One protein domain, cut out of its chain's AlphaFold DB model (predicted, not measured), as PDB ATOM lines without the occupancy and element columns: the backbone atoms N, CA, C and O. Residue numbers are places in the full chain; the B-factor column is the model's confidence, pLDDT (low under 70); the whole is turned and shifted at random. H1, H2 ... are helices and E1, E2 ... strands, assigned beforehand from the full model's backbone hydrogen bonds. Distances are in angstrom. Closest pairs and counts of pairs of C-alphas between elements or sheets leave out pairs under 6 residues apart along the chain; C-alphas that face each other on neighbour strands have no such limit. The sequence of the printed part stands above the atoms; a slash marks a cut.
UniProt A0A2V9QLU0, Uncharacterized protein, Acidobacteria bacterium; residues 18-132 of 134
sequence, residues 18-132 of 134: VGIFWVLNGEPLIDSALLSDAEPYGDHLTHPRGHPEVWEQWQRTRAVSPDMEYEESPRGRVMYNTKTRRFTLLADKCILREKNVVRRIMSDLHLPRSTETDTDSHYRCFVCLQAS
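This is residues 18 to 132 of the 134 residues of an uncharacterized protein of Acidobacteria bacterium (UniProt A0A2V9QLU0). What does the domain look like? A twisted, branched sheet of seven strands runs through the middle, with H1 over one face and H3 over the opposite face; the small hairpin E3 and E4 extends the sheet at one end, H2 only grazes it, and the short H4 lies off it near the end of the printed part. What is it made of? The printed part has 115 residues, in the order E1 E2 E3 E4 H1 E5 E6 H2 H3 E7 H4, of mixed class, and the sheet is antiparallel but for the parallel pair E6 and E7. How large is it? It is compact, with a radius of gyration of the C-alphas of 13.8 A and spans of 39 by 33 by 25 A.

Where do the elements before the long link lie? E1 is residues 18 to 24, 19.4 A long from C-alpha 18 at (227.037, 184.725, 194.388), and E2 is 27 to 34, 21.4 A, bending by 51 degrees at residue 31. E3 is 39 to 41, E4 is 44 to 46 and H1 is 51 to 60, 14.3 A. Which follow? E5 is 75 to 81, 19.8 A, E6 is 86 to 91, 16.1 A, H2 is 93 to 97 and H3 is 99 to 108, 14.2 A. E7 is 116 to 118, and H4, 126 to 130, ends with C-alpha 130 at (245.172, 183.149, 218.199).

How is the sheet joined? E1 has E2 on one side, a hairpin with N 20 and O 31 at 2.9 A, and E5 on the other, with N 78 and O 19 at 2.8 A. E5 has E1 and E4 on one side, with N 45 and O 80 at 2.8 A, and E6 on the other, a hairpin with N 79 and O 88 at 3.0 A. E3 and E4 form a hairpin, N 41 and O 44 at 2.8 A, while E6 and E7 have N 89 and O 116 at 2.8 A. Where are the helices? H1 is on the sheet at a height of 10.4 A, its closest C-alphas to E1 being His 51 and Ile 20, 6.8 A; H3 is on the opposite face, the C-alphas of Ile 105 and Pro 28 in E2 6.6 A apart. H2 and H3 only just touch, only at the corner, with 3 pairs of C-alphas within 8 A, the closest being Leu 96 and Val 102, 6.4 A; H4 is not on the sheet and is close to but not clearly touching H2, Lys 93 to Cys 128 being 7.5 A. In H1, H2, H3 and H4 every O i to N i+4 pair is within hydrogen-bond range. Is there a named unit? E6, H2 with H3, and E7 form a strand-helix-strand unit, two parallel neighbour strands with helices between, its crossover right-handed.

How far does it reach? The two C-alphas farthest apart, those of Asp 67 and Lys 83, are 40.3 A apart. Is anything missing or long? The printed part has no cut, and the link from H1 to E5, residues 61 to 74, is long. Where is confidence low? The mean pLDDT of the printed part is 95.4, and residue 132 is under 70.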
ATOM      1  N   VAL A  18     225.706 184.883 193.787       98.62
ATOM      2  CA  VAL A  18     227.037 184.725 194.388       98.62
ATOM      3  C   VAL A  18     227.531 186.095 194.837       98.62
ATOM      4  O   VAL A  18     227.058 187.123 194.347       98.62
ATOM      5  N   GLY A  19     228.475 186.140 195.769       98.19
ATOM      6  CA  GLY A  19     228.946 187.428 196.260       98.19
ATOM      7  C   GLY A  19     230.116 187.337 197.211       98.19
ATOM      8  O   GLY A  19     230.442 186.270 197.732       98.19
ATOM      9  N   ILE A  20     230.728 188.484 197.442       97.94
ATOM     10  CA  ILE A  20     231.732 188.696 198.477       97.94
ATOM     11  C   ILE A  20     231.177 189.679 199.493       97.94
ATOM     12  O   ILE A  20     230.379 190.555 199.156       97.94
ATOM     13  N   PHE A  21     231.554 189.509 200.752       98.19
ATOM     14  CA  PHE A  21     231.003 190.331 201.813       98.19
ATOM     15  C   PHE A  21     231.996 190.584 202.931       98.19
ATOM     16  O   PHE A  21     232.933 189.813 203.142       98.19
ATOM     17  N   TRP A  22     231.705 191.640 203.678       97.56
ATOM     18  CA  TRP A  22     232.334 192.018 204.932       97.56
ATOM     19  C   TRP A  22     231.256 192.232 205.988       97.56
ATOM     20  O   TRP A  22     230.104 192.498 205.653       97.56
ATOM     21  N   VAL A  23     231.612 192.112 207.263       96.75
ATOM     22  CA  VAL A  23     230.724 192.394 208.393       96.75
ATOM     23  C   VAL A  23     231.287 193.586 209.152       96.75
ATOM     24  O   VAL A  23     232.292 193.468 209.849       96.75
ATOM     25  N   LEU A  24     230.627 194.734 209.020       93.69
ATOM     26  CA  LEU A  24     231.023 195.995 209.638       93.69
ATOM     27  C   LEU A  24     230.037 196.317 210.754       93.69
ATOM     28  O   LEU A  24     228.852 196.491 210.496       93.69
ATOM     29  N   ASN A  25     230.501 196.372 212.003       90.81
ATOM     30  CA  ASN A  25     229.639 196.639 213.165       90.81
ATOM     31  C   ASN A  25     228.397 195.718 213.239       90.81
ATOM     32  O   ASN A  25     227.314 196.149 213.622       90.81
ATOM     33  N   GLY A  26     228.548 194.446 212.845       91.81
ATOM     34  CA  GLY A  26     227.459 193.459 212.808       91.81
ATOM     35  C   GLY A  26     226.561 193.525 211.565       91.81
ATOM     36  O   GLY A  26     225.662 192.700 211.419       91.81
ATOM     37  N   GLU A  27     226.820 194.451 210.646       95.06
ATOM     38  CA  GLU A  27     226.042 194.654 209.428       95.06
ATOM     39  C   GLU A  27     226.806 194.120 208.205       95.06
ATOM     40  O   GLU A  27     227.969 194.482 208.004       95.06
ATOM     41  N   PRO A  28     226.200 193.252 207.375       97.19
ATOM     42  CA  PRO A  28     226.864 192.762 206.180       97.19
ATOM     43  C   PRO A  28     226.886 193.834 205.082       97.19
ATOM     44  O   PRO A  28     225.843 194.347 204.677       97.19
ATOM     45  N   LEU A  29     228.077 194.124 204.564       97.88
ATOM     46  CA  LEU A  29     228.305 194.902 203.351       97.88
ATOM     47  C   LEU A  29     228.667 193.925 202.229       97.88
ATOM     48  O   LEU A  29     229.651 193.193 202.342       97.88
ATOM     49  N   ILE A  30     227.840 193.861 201.184       98.44
ATOM     50  CA  ILE A  30     227.862 192.779 200.192       98.44
ATOM     51  C   ILE A  30     227.973 193.358 198.787       98.44
ATOM     52  O   ILE A  30     227.194 194.233 198.411       98.44
ATOM     53  N   ASP A  31     228.879 192.795 197.996       98.50
ATOM     54  CA  ASP A  31     228.894 192.942 196.545       98.50
ATOM     55  C   ASP A  31     228.508 191.608 195.898       98.50
ATOM     56  O   ASP A  31     228.958 190.541 196.329       98.50
ATOM     57  N   SER A  32     227.594 191.643 194.926       98.31
ATOM     58  CA  SER A  32     226.950 190.430 194.416       98.31
ATOM     59  C   SER A  32     226.706 190.457 192.916       98.31
ATOM     60  O   SER A  32     226.419 191.503 192.337       98.31
ATOM     61  N   ALA A  33     226.684 189.263 192.331       98.00
ATOM     62  CA  ALA A  33     226.318 189.011 190.947       98.00
ATOM     63  C   ALA A  33     225.178 187.986 190.900       98.00
ATOM     64  O   ALA A  33     225.048 187.139 191.793       98.00
ATOM     65  N   LEU A  34     224.336 188.068 189.870       98.00
ATOM     66  CA  LEU A  34     223.383 186.997 189.576       98.00
ATOM     67  C   LEU A  34     224.145 185.693 189.342       98.00
ATOM     68  O   LEU A  34     225.280 185.714 188.869       98.00
ATOM     69  N   LEU A  35     223.532 184.552 189.662       98.00
ATOM     70  CA  LEU A  35     224.155 183.267 189.350       98.00
ATOM     71  C   LEU A  35     224.396 183.118 187.836       98.00
ATOM     72  O   LEU A  35     225.389 182.506 187.454       98.00
ATOM     73  N   SER A  36     223.534 183.703 186.992       97.06
ATOM     74  CA  SER A  36     223.721 183.775 185.535       97.06
ATOM     75  C   SER A  36     224.970 184.534 185.088       97.06
ATOM     76  O   SER A  36     225.492 184.244 184.016       97.06
ATOM     77  N   ASP A  37     225.434 185.484 185.901       97.62
ATOM     78  CA  ASP A  37     226.540 186.397 185.588       97.62
ATOM     79  C   ASP A  37     227.817 186.021 186.364       97.62
ATOM     80  O   ASP A  37     228.799 186.760 186.373       97.62
ATOM     81  N   ALA A  38     227.785 184.891 187.072       97.94
ATOM     82  CA  ALA A  38     228.898 184.388 187.858       97.94
ATOM     83  C   ALA A  38     229.987 183.776 186.966       97.94
ATOM     84  O   ALA A  38     229.706 183.176 185.927       97.94
ATOM     85  N   GLU A  39     231.236 183.854 187.417       97.94
ATOM     86  CA  GLU A  39     232.382 183.323 186.682       97.94
ATOM     87  C   GLU A  39     232.778 181.921 187.160       97.94
ATOM     88  O   GLU A  39     232.703 181.629 188.358       97.94
ATOM     89  N   PRO A  40     233.216 181.031 186.254       97.38
ATOM     90  CA  PRO A  40     233.695 179.710 186.625       97.38
ATOM     91  C   PRO A  40     235.061 179.771 187.320       97.38
ATOM     92  O   PRO A  40     235.995 180.423 186.859       97.38
ATOM     93  N   TYR A  41     235.201 179.004 188.399       95.44
ATOM     94  CA  TYR A  41     236.455 178.755 189.099       95.44
ATOM     95  C   TYR A  41     236.497 177.299 189.582       95.44
ATOM     96  O   TYR A  41     235.895 176.927 190.596       95.44
ATOM     97  N   GLY A  42     237.183 176.445 188.817       95.81
ATOM     98  CA  GLY A  42     237.148 174.996 189.024       95.81
ATOM     99  C   GLY A  42     235.717 174.459 188.919       95.81
ATOM    100  O   GLY A  42     235.024 174.711 187.938       95.81
ATOM    101  N   ASP A  43     235.259 173.753 189.953       97.25
ATOM    102  CA  ASP A  43     233.893 173.213 190.031       97.25
ATOM    103  C   ASP A  43     232.841 174.240 190.489       97.25
ATOM    104  O   ASP A  43     231.665 173.893 190.647       97.25
ATOM    105  N   HIS A  44     233.240 175.488 190.734       97.81
ATOM    106  CA  HIS A  44     232.383 176.512 191.321       97.81
ATOM    107  C   HIS A  44     232.068 177.638 190.339       97.81
ATOM    108  O   HIS A  44     232.851 177.940 189.447       97.81
ATOM    109  N   LEU A  45     230.927 178.288 190.550       98.56
ATOM    110  CA  LEU A  45     230.633 179.625 190.057       98.56
ATOM    111  C   LEU A  45     230.842 180.615 191.201       98.56
ATOM    112  O   LEU A  45     230.369 180.392 192.322       98.56
ATOM    113  N   THR A  46     231.559 181.696 190.924       97.81
ATOM    114  CA  THR A  46     232.004 182.674 191.912       97.81
ATOM    115  C   THR A  46     231.747 184.098 191.437       97.81
ATOM    116  O   THR A  46     231.457 184.348 190.269       97.81
ATOM    117  N   HIS A  47     231.809 185.043 192.370       97.56
ATOM    118  CA  HIS A  47     231.711 186.457 192.043       97.56
ATOM    119  C   HIS A  47     232.888 186.881 191.134       97.56
ATOM    120  O   HIS A  47     234.020 186.555 191.505       97.56
ATOM    121  N   PRO A  48     232.653 187.620 190.025       95.38
ATOM    122  CA  PRO A  48     233.696 187.990 189.051       95.38
ATOM    123  C   PRO A  48     234.868 188.779 189.648       95.38
ATOM    124  O   PRO A  48     235.998 188.715 189.183       95.38
ATOM    125  N   ARG A  49     234.593 189.536 190.713       96.56
ATOM    126  CA  ARG A  49     235.576 190.413 191.360       96.56
ATOM    127  C   ARG A  49     236.182 189.811 192.621       96.56
ATOM    128  O   ARG A  49     235.539 189.042 193.353       96.56
ATOM    129  N   GLY A  50     237.421 190.209 192.894       95.88
ATOM    130  CA  GLY A  50     238.145 189.889 194.124       95.88
ATOM    131  C   GLY A  50     237.797 190.829 195.282       95.88
ATOM    132  O   GLY A  50     237.305 191.936 195.078       95.88
ATOM    133  N   HIS A  51     238.099 190.402 196.514       97.12
ATOM    134  CA  HIS A  51     237.946 191.247 197.706       97.12
ATOM    135  C   HIS A  51     238.734 192.568 197.631       97.12
ATOM    136  O   HIS A  51     238.125 193.592 197.937       97.12
ATOM    137  N   PRO A  52     240.011 192.602 197.188       97.19
ATOM    138  CA  PRO A  52     240.761 193.859 197.107       97.19
ATOM    139  C   PRO A  52     240.110 194.886 196.172       97.19
ATOM    140  O   PRO A  52     239.953 196.044 196.540       97.19
ATOM    141  N   GLU A  53     239.664 194.448 194.991       97.94
ATOM    142  CA  GLU A  53     239.065 195.318 193.970       97.94
ATOM    143  C   GLU A  53     237.772 195.986 194.464       97.94
ATOM    144  O   GLU A  53     237.575 197.194 194.319       97.94
ATOM    145  N   VAL A  54     236.880 195.206 195.078       98.00
ATOM    146  CA  VAL A  54     235.615 195.732 195.613       98.00
ATOM    147  C   VAL A  54     235.858 196.643 196.811       98.00
ATOM    148  O   VAL A  54     235.201 197.676 196.935       98.00
ATOM    149  N   TRP A  55     236.812 196.295 197.677       98.06
ATOM    150  CA  TRP A  55     237.152 197.135 198.819       98.06
ATOM    151  C   TRP A  55     237.713 198.487 198.382       98.06
ATOM    152  O   TRP A  55     237.256 199.516 198.877       98.06
ATOM    153  N   GLU A  56     238.616 198.506 197.397       98.06
ATOM    154  CA  GLU A  56     239.144 199.746 196.820       98.06
ATOM    155  C   GLU A  56     238.003 200.621 196.278       98.06
ATOM    156  O   GLU A  56     237.952 201.829 196.529       98.06
ATOM    157  N   GLN A  57     237.024 200.021 195.591       97.81
ATOM    158  CA  GLN A  57     235.847 200.755 195.131       97.81
ATOM    159  C   GLN A  57     235.080 201.394 196.300       97.81
ATOM    160  O   GLN A  57     234.690 202.559 196.209       97.81
ATOM    161  N   TRP A  58     234.870 200.667 197.398       97.56
ATOM    162  CA  TRP A  58     234.176 201.189 198.577       97.56
ATOM    163  C   TRP A  58     234.968 202.249 199.340       97.56
ATOM    164  O   TRP A  58     234.369 203.189 199.866       97.56
ATOM    165  N   GLN A  59     236.297 202.154 199.375       98.00
ATOM    166  CA  GLN A  59     237.154 203.215 199.908       98.00
ATOM    167  C   GLN A  59     237.011 204.489 199.067       98.00
ATOM    168  O   GLN A  59     236.799 205.579 199.607       98.00
ATOM    169  N   ARG A  60     237.038 204.360 197.731       97.69
ATOM    170  CA  ARG A  60     236.876 205.488 196.794       97.69
ATOM    171  C   ARG A  60     235.517 206.170 196.938       97.69
ATOM    172  O   ARG A  60     235.446 207.393 196.844       97.69
ATOM    173  N   THR A  61     234.455 205.410 197.205       96.94
ATOM    174  CA  THR A  61     233.104 205.951 197.446       96.94
ATOM    175  C   THR A  61     232.827 206.306 198.909       96.94
ATOM    176  O   THR A  61     231.721 206.747 199.216       96.94
ATOM    177  N   ARG A  62     233.815 206.160 199.806       95.81
ATOM    178  CA  ARG A  62     233.703 206.412 201.257       95.81
ATOM    179  C   ARG A  62     232.630 205.570 201.962       95.81
ATOM    180  O   ARG A  62     232.138 205.962 203.016       95.81
ATOM    181  N   ALA A  63     232.284 204.406 201.410       95.44
ATOM    182  CA  ALA A  63     231.436 203.420 202.082       95.44
ATOM    183  C   ALA A  63     232.180 202.703 203.226       95.44
ATOM    184  O   ALA A  63     231.554 202.227 204.170       95.44
ATOM    185  N   VAL A  64     233.514 202.663 203.152       96.44
ATOM    186  CA  VAL A  64     234.419 202.195 204.212       96.44
ATOM    187  C   VAL A  64     235.549 203.208 204.427       96.44
ATOM    188  O   VAL A  64     235.713 204.144 203.637       96.44
ATOM    189  N   SER A  65     236.316 203.047 205.510       95.69
ATOM    190  CA  SER A  65     237.461 203.919 205.798       95.69
ATOM    191  C   SER A  65     238.538 203.787 204.711       95.69
ATOM    192  O   SER A  65     238.906 202.658 204.384       95.69
ATOM    193  N   PRO A  66     239.081 204.900 204.176       96.00
ATOM    194  CA  PRO A  66     240.160 204.851 203.187       96.00
ATOM    195  C   PRO A  66     241.480 204.309 203.755       96.00
ATOM    196  O   PRO A  66     242.310 203.855 202.981       96.00
ATOM    197  N   ASP A  67     241.655 204.339 205.079       96.12
ATOM    198  CA  ASP A  67     242.897 203.935 205.753       96.12
ATOM    199  C   ASP A  67     242.841 202.502 206.316       96.12
ATOM    200  O   ASP A  67     243.769 202.071 206.989       96.12
ATOM    201  N   MET A  68     241.732 201.783 206.103       95.06
ATOM    202  CA  MET A  68     241.531 200.419 206.603       95.06
ATOM    203  C   MET A  68     241.768 199.401 205.492       95.06
ATOM    204  O   MET A  68     241.133 199.487 204.436       95.06
ATOM    205  N   GLU A  69     242.592 198.393 205.759       95.50
ATOM    206  CA  GLU A  69     242.820 197.282 204.841       95.50
ATOM    207  C   GLU A  69     241.627 196.320 204.812       95.50
ATOM    208  O   GLU A  69     240.961 196.054 205.818       95.50
ATOM    209  N   TYR A  70     241.364 195.734 203.643       94.12
ATOM    210  CA  TYR A  70     240.201 194.864 203.436       94.12
ATOM    211  C   TYR A  70     240.229 193.584 204.285       94.12
ATOM    212  O   TYR A  70     239.195 192.932 204.460       94.12
ATOM    213  N   GLU A  71     241.406 193.195 204.780       93.38
ATOM    214  CA  GLU A  71     241.615 192.000 205.598       93.38
ATOM    215  C   GLU A  71     241.309 192.228 207.079       93.38
ATOM    216  O   GLU A  71     241.016 191.260 207.782       93.38
ATOM    217  N   GLU A  72     241.340 193.485 207.536       92.56
ATOM    218  CA  GLU A  72     241.077 193.856 208.931       92.56
ATOM    219  C   GLU A  72     239.625 193.584 209.325       92.56
ATOM    220  O   GLU A  72     239.328 193.197 210.457       92.56
ATOM    221  N   SER A  73     238.705 193.764 208.376       92.50
ATOM    222  CA  SER A  73     237.287 193.508 208.591       92.50
ATOM    223  C   SER A  73     236.944 192.027 208.358       92.50
ATOM    224  O   SER A  73     237.353 191.450 207.343       92.50
ATOM    225  N   PRO A  74     236.142 191.396 209.243       94.88
ATOM    226  CA  PRO A  74     235.662 190.034 209.038       94.88
ATOM    227  C   PRO A  74     234.931 189.919 207.700       94.88
ATOM    228  O   PRO A  74     234.029 190.705 207.410       94.88
ATOM    229  N   ARG A  75     235.311 188.938 206.883       96.38
ATOM    230  CA  ARG A  75     234.850 188.821 205.496       96.38
ATOM    231  C   ARG A  75     234.552 187.384 205.107       96.38
ATOM    232  O   ARG A  75     234.858 186.449 205.844       96.38
ATOM    233  N   GLY A  76     233.943 187.216 203.945       97.75
ATOM    234  CA  GLY A  76     233.653 185.907 203.386       97.75
ATOM    235  C   GLY A  76     233.184 185.974 201.942       97.75
ATOM    236  O   GLY A  76     233.250 187.021 201.287       97.75
ATOM    237  N   ARG A  77     232.728 184.831 201.434       98.25
ATOM    238  CA  ARG A  77     232.249 184.666 200.058       98.25
ATOM    239  C   ARG A  77     231.118 183.650 200.002       98.25
ATOM    240  O   ARG A  77     231.088 182.696 200.769       98.25
ATOM    241  N   VAL A  78     230.210 183.835 199.056       98.62
ATOM    242  CA  VAL A  78     229.223 182.840 198.650       98.62
ATOM    243  C   VAL A  78     229.522 182.407 197.227       98.62
ATOM    244  O   VAL A  78     229.634 183.240 196.329       98.62
ATOM    245  N   MET A  79     229.621 181.098 197.031       98.50
ATOM    246  CA  MET A  79     229.866 180.468 195.737       98.50
ATOM    247  C   MET A  79     228.862 179.342 195.490       98.50
ATOM    248  O   MET A  79     228.203 178.869 196.418       98.50
ATOM    249  N   TYR A  80     228.739 178.912 194.239       98.69
ATOM    250  CA  TYR A  80     227.852 177.823 193.845       98.69
ATOM    251  C   TYR A  80     228.652 176.667 193.259       98.69
ATOM    252  O   TYR A  80     229.326 176.829 192.251       98.69
ATOM    253  N   ASN A  81     228.568 175.487 193.861       98.31
ATOM    254  CA  ASN A  81     229.203 174.288 193.341       98.31
ATOM    255  C   ASN A  81     228.334 173.665 192.240       98.31
ATOM    256  O   ASN A  81     227.193 173.260 192.470       98.31
ATOM    257  N   THR A  82     228.885 173.559 191.036       97.75
ATOM    258  CA  THR A  82     228.172 173.060 189.851       97.75
ATOM    259  C   THR A  82     227.956 171.543 189.871       97.75
ATOM    260  O   THR A  82     226.965 171.066 189.313       97.75
ATOM    261  N   LYS A  83     228.821 170.787 190.563       97.50
ATOM    262  CA  LYS A  83     228.716 169.327 190.717       97.50
ATOM    263  C   LYS A  83     227.641 168.939 191.729       97.50
ATOM    264  O   LYS A  83     226.769 168.132 191.416       97.50
ATOM    265  N   THR A  84     227.676 169.524 192.926       97.12
ATOM    266  CA  THR A  84     226.712 169.223 194.001       97.12
ATOM    267  C   THR A  84     225.415 170.017 193.869       97.12
ATOM    268  O   THR A  84     224.405 169.654 194.474       97.12
ATOM    269  N   ARG A  85     225.420 171.079 193.051       97.38
ATOM    270  CA  ARG A  85     224.308 172.022 192.867       97.38
ATOM    271  C   ARG A  85     223.893 172.695 194.175       97.38
ATOM    272  O   ARG A  85     222.705 172.863 194.464       97.38
ATOM    273  N   ARG A  86     224.886 173.056 194.987       98.25
ATOM    274  CA  ARG A  86     224.704 173.710 196.288       98.25
ATOM    275  C   ARG A  86     225.444 175.033 196.338       98.25
ATOM    276  O   ARG A  86     226.495 175.197 195.731       98.25
ATOM    277  N   PHE A  87     224.869 175.968 197.085       98.69
ATOM    278  CA  PHE A  87     225.579 177.164 197.515       98.69
ATOM    279  C   PHE A  87     226.400 176.842 198.754       98.69
ATOM    280  O   PHE A  87     225.915 176.114 199.623       98.69
ATOM    281  N   THR A  88     227.570 177.456 198.859       98.62
ATOM    282  CA  THR A  88     228.412 177.419 200.053       98.62
ATOM    283  C   THR A  88     228.723 178.849 200.473       98.62
ATOM    284  O   THR A  88     229.213 179.640 199.666       98.62
ATOM    285  N   LEU A  89     228.422 179.183 201.728       98.62
ATOM    286  CA  LEU A  89     228.854 180.411 202.387       98.62
ATOM    287  C   LEU A  89     230.136 180.108 203.166       98.62
ATOM    288  O   LEU A  89     230.109 179.375 204.153       98.62
ATOM    289  N   LEU A  90     231.242 180.686 202.707       98.31
ATOM    290  CA  LEU A  90     232.562 180.591 203.317       98.31
ATOM    291  C   LEU A  90     232.829 181.810 204.196       98.31
ATOM    292  O   LEU A  90     232.773 182.942 203.707       98.31
ATOM    293  N   ALA A  91     233.124 181.585 205.476       97.56
ATOM    294  CA  ALA A  91     233.469 182.641 206.430       97.56
ATOM    295  C   ALA A  91     234.201 182.089 207.662       97.56
ATOM    296  O   ALA A  91     234.211 180.886 207.915       97.56
ATOM    297  N   ASP A  92     234.771 182.974 208.479       93.62
ATOM    298  CA  ASP A  92     235.300 182.596 209.792       93.62
ATOM    299  C   ASP A  92     234.204 182.098 210.755       93.62
ATOM    300  O   ASP A  92     233.046 182.526 210.700       93.62
ATOM    301  N   LYS A  93     234.586 181.227 211.703       92.94
ATOM    302  CA  LYS A  93     233.681 180.657 212.715       92.94
ATOM    303  C   LYS A  93     232.949 181.723 213.530       92.94
ATOM    304  O   LYS A  93     231.805 181.481 213.912       92.94
ATOM    305  N   CYS A  94     233.569 182.871 213.802       93.00
ATOM    306  CA  CYS A  94     232.916 183.974 214.501       93.00
ATOM    307  C   CYS A  94     231.709 184.494 213.713       93.00
ATOM    308  O   CYS A  94     230.633 184.610 214.285       93.00
ATOM    309  N   ILE A  95     231.833 184.696 212.396       96.25
ATOM    310  CA  ILE A  95     230.705 185.114 211.546       96.25
ATOM    311  C   ILE A  95     229.647 184.009 211.483       96.25
ATOM    312  O   ILE A  95     228.460 184.276 211.646       96.25
ATOM    313  N   LEU A  96     230.063 182.755 211.277       97.00
ATOM    314  CA  LEU A  96     229.130 181.631 211.129       97.00
ATOM    315  C   LEU A  96     228.295 181.366 212.394       97.00
ATOM    316  O   LEU A  96     227.173 180.862 212.303       97.00
ATOM    317  N   ARG A  97     228.817 181.711 213.577       95.69
ATOM    318  CA  ARG A  97     228.086 181.622 214.852       95.69
ATOM    319  C   ARG A  97     227.023 182.715 214.997       95.69
ATOM    320  O   ARG A  97     226.006 182.477 215.655       95.69
ATOM    321  N   GLU A  98     227.194 183.858 214.336       96.44
ATOM    322  CA  GLU A  98     226.250 184.976 214.356       96.44
ATOM    323  C   GLU A  98     225.044 184.721 213.439       96.44
ATOM    324  O   GLU A  98     224.930 185.221 212.317       96.44
ATOM    325  N   LYS A  99     224.077 183.943 213.941       96.25
ATOM    326  CA  LYS A  99     222.898 183.490 213.176       96.25
ATOM    327  C   LYS A  99     222.102 184.621 212.516       96.25
ATOM    328  O   LYS A  99     221.469 184.388 211.486       96.25
ATOM    329  N   ASN A 100     222.073 185.811 213.118       97.62
ATOM    330  CA  ASN A 100     221.388 186.972 212.546       97.62
ATOM    331  C   ASN A 100     222.118 187.506 211.308       97.62
ATOM    332  O   ASN A 100     221.472 187.736 210.287       97.62
ATOM    333  N   VAL A 101     223.448 187.618 211.379       97.81
ATOM    334  CA  VAL A 101     224.302 188.053 210.266       97.81
ATOM    335  C   VAL A 101     224.201 187.061 209.111       97.81
ATOM    336  O   VAL A 101     223.881 187.452 207.990       97.81
ATOM    337  N   VAL A 102     224.347 185.760 209.394       98.19
ATOM    338  CA  VAL A 102     224.226 184.698 208.381       98.19
ATOM    339  C   VAL A 102     222.857 184.737 207.700       98.19
ATOM    340  O   VAL A 102     222.778 184.715 206.473       98.19
ATOM    341  N   ARG A 103     221.762 184.854 208.465       97.69
ATOM    342  CA  ARG A 103     220.411 184.951 207.884       97.69
ATOM    343  C   ARG A 103     220.248 186.158 206.970       97.69
ATOM    344  O   ARG A 103     219.548 186.044 205.965       97.69
ATOM    345  N   ARG A 104     220.864 187.289 207.310       98.25
ATOM    346  CA  ARG A 104     220.797 188.493 206.484       98.25
ATOM    347  C   ARG A 104     221.578 188.330 205.186       98.25
ATOM    348  O   ARG A 104     220.991 188.540 204.134       98.25
ATOM    349  N   ILE A 105     222.804 187.805 205.245       98.50
ATOM    350  CA  ILE A 105     223.590 187.464 204.045       98.50
ATOM    351  C   ILE A 105     222.800 186.518 203.131       98.50
ATOM    352  O   ILE A 105     222.661 186.770 201.936       98.50
ATOM    353  N   MET A 106     222.219 185.449 203.691       98.25
ATOM    354  CA  MET A 106     221.404 184.506 202.918       98.25
ATOM    355  C   MET A 106     220.168 185.165 202.295       98.25
ATOM    356  O   MET A 106     219.799 184.827 201.172       98.25
ATOM    357  N   SER A 107     219.520 186.084 203.012       97.88
ATOM    358  CA  SER A 107     218.355 186.821 202.515       97.88
ATOM    359  C   SER A 107     218.726 187.759 201.366       97.88
ATOM    360  O   SER A 107     218.079 187.718 200.318       97.88
ATOM    361  N   ASP A 108     219.777 188.559 201.542       98.06
ATOM    362  CA  ASP A 108     220.215 189.584 200.588       98.06
ATOM    363  C   ASP A 108     220.725 188.960 199.277       98.06
ATOM    364  O   ASP A 108     220.514 189.505 198.194       98.06
ATOM    365  N   LEU A 109     221.303 187.758 199.359       98.31
ATOM    366  CA  LEU A 109     221.763 186.973 198.207       98.31
ATOM    367  C   LEU A 109     220.714 185.981 197.663       98.31
ATOM    368  O   LEU A 109     221.003 185.202 196.754       98.31
ATOM    369  N   HIS A 110     219.487 185.998 198.195       98.12
ATOM    370  CA  HIS A 110     218.389 185.093 197.821       98.12
ATOM    371  C   HIS A 110     218.758 183.598 197.870       98.12
ATOM    372  O   HIS A 110     218.320 182.797 197.036       98.12
ATOM    373  N   LEU A 111     219.567 183.206 198.852       98.06
ATOM    374  CA  LEU A 111     220.084 181.850 198.956       98.06
ATOM    375  C   LEU A 111     219.010 180.864 199.439       98.06
ATOM    376  O   LEU A 111     218.187 181.187 200.304       98.06
ATOM    377  N   PRO A 112     219.003 179.625 198.919       96.81
ATOM    378  CA  PRO A 112     218.095 178.597 199.401       96.81
ATOM    379  C   PRO A 112     218.478 178.141 200.814       96.81
ATOM    380  O   PRO A 112     219.635 178.200 201.225       96.81
ATOM    381  N   ARG A 113     217.517 177.567 201.547       94.94
ATOM    382  CA  ARG A 113     217.766 176.985 202.884       94.94
ATOM    383  C   ARG A 113     218.776 175.834 202.886       94.94
ATOM    384  O   ARG A 113     219.308 175.512 203.934       94.94
ATOM    385  N   SER A 114     219.017 175.215 201.732       95.94
ATOM    386  CA  SER A 114     220.000 174.144 201.558       95.94
ATOM    387  C   SER A 114     221.421 174.656 201.304       95.94
ATOM    388  O   SER A 114     222.217 173.931 200.717       95.94
ATOM    389  N   THR A 115     221.691 175.926 201.595       98.31
ATOM    390  CA  THR A 115     223.038 176.495 201.497       98.31
ATOM    391  C   THR A 115     223.891 175.906 202.605       98.31
ATOM    392  O   THR A 115     223.482 175.896 203.765       98.31
ATOM    393  N   GLU A 116     225.055 175.409 202.229       98.12
ATOM    394  CA  GLU A 116     226.060 174.898 203.147       98.12
ATOM    395  C   GLU A 116     226.877 176.064 203.710       98.12
ATOM    396  O   GLU A 116     227.021 177.113 203.079       98.12
ATOM    397  N   THR A 117     227.412 175.887 204.912       98.12
ATOM    398  CA  THR A 117     228.359 176.827 205.517       98.12
ATOM    399  C   THR A 117     229.659 176.101 205.767       98.12
ATOM    400  O   THR A 117     229.628 174.998 206.315       98.12
ATOM    401  N   ASP A 118     230.776 176.728 205.432       97.31
ATOM    402  CA  ASP A 118     232.099 176.175 205.699       97.31
ATOM    403  C   ASP A 118     233.092 177.302 206.025       97.31
ATOM    404  O   ASP A 118     232.787 178.490 205.889       97.31
ATOM    405  N   THR A 119     234.263 176.933 206.527       95.88
ATOM    406  CA  THR A 119     235.339 177.860 206.880       95.88
ATOM    407  C   THR A 119     236.416 177.900 205.808       95.88
ATOM    408  O   THR A 119     236.664 176.909 205.133       95.88
ATOM    409  N   ASP A 120     237.110 179.029 205.704       92.81
ATOM    410  CA  ASP A 120     238.282 179.189 204.843       92.81
ATOM    411  C   ASP A 120     239.399 179.853 205.653       92.81
ATOM    412  O   ASP A 120     239.161 180.835 206.366       92.81
ATOM    413  N   SER A 121     240.621 179.325 205.557       89.81
ATOM    414  CA  SER A 121     241.786 179.869 206.257       89.81
ATOM    415  C   SER A 121     242.088 181.318 205.870       89.81
ATOM    416  O   SER A 121     242.581 182.065 206.709       89.81
ATOM    417  N   HIS A 122     241.759 181.736 204.646       90.69
ATOM    418  CA  HIS A 122     241.970 183.106 204.169       90.69
ATOM    419  C   HIS A 122     241.038 184.117 204.845       90.69
ATOM    420  O   HIS A 122     241.366 185.298 204.923       90.69
ATOM    421  N   TYR A 123     239.882 183.677 205.347       90.75
ATOM    422  CA  TYR A 123     238.907 184.549 206.014       90.75
ATOM    423  C   TYR A 123     239.042 184.557 207.529       90.75
ATOM    424  O   TYR A 123     238.262 185.221 208.210       90.75
ATOM    425  N   ARG A 124     240.009 183.815 208.063       88.56
ATOM    426  CA  ARG A 124     240.141 183.594 209.491       88.56
ATOM    427  C   ARG A 124     240.423 184.897 210.231       88.56
ATOM    428  O   ARG A 124     241.368 185.611 209.906       88.56
ATOM    429  N   CYS A 125     239.613 185.198 211.243       85.75
ATOM    430  CA  CYS A 125     239.790 186.426 212.012       85.75
ATOM    431  C   CYS A 125     240.951 186.297 213.010       85.75
ATOM    432  O   CYS A 125     241.314 185.189 213.413       85.75
ATOM    433  N   PHE A 126     241.497 187.427 213.468       82.56
ATOM    434  CA  PHE A 126     242.618 187.459 214.414       82.56
ATOM    435  C   PHE A 126     242.344 186.686 215.716       82.56
ATOM    436  O   PHE A 126     243.187 185.913 216.163       82.56
ATOM    437  N   VAL A 127     241.136 186.815 216.275       82.31
ATOM    438  CA  VAL A 127     240.713 186.059 217.470       82.31
ATOM    439  C   VAL A 127     240.783 184.555 217.209       82.31
ATOM    440  O   VAL A 127     241.324 183.794 218.009       82.31
ATOM    441  N   CYS A 128     240.262 184.115 216.063       81.88
ATOM    442  CA  CYS A 128     240.295 182.709 215.699       81.88
ATOM    443  C   CYS A 128     241.706 182.234 215.361       81.88
ATOM    444  O   CYS A 128     241.982 181.067 215.613       81.88
ATOM    445  N   LEU A 129     242.582 183.077 214.803       82.38
ATOM    446  CA  LEU A 129     243.991 182.751 214.555       82.38
ATOM    447  C   LEU A 129     244.743 182.483 215.864       82.38
ATOM    448  O   LEU A 129     245.414 181.457 215.961       82.38
ATOM    449  N   GLN A 130     244.564 183.337 216.876       82.31
ATOM    450  CA  GLN A 130     245.172 183.149 218.199       82.31
ATOM    451  C   GLN A 130     244.675 181.876 218.899       82.31
ATOM    452  O   GLN A 130     245.453 181.160 219.515       82.31
ATOM    453  N   ALA A 131     243.393 181.540 218.753       75.38
ATOM    454  CA  ALA A 131     242.800 180.379 219.417       75.38
ATOM    455  C   ALA A 131     243.197 179.000 218.834       75.38
ATOM    456  O   ALA A 131     242.662 177.993 219.283       75.38
ATOM    457  N   SER A 132     244.054 178.915 217.805       64.38
ATOM    458  CA  SER A 132     244.612 177.623 217.328       64.38
ATOM    459  C   SER A 132     246.093 177.428 217.579       64.38
ATOM    460  O   SER A 132     246.666 176.458 217.089       64.38
TER     461      SER A 132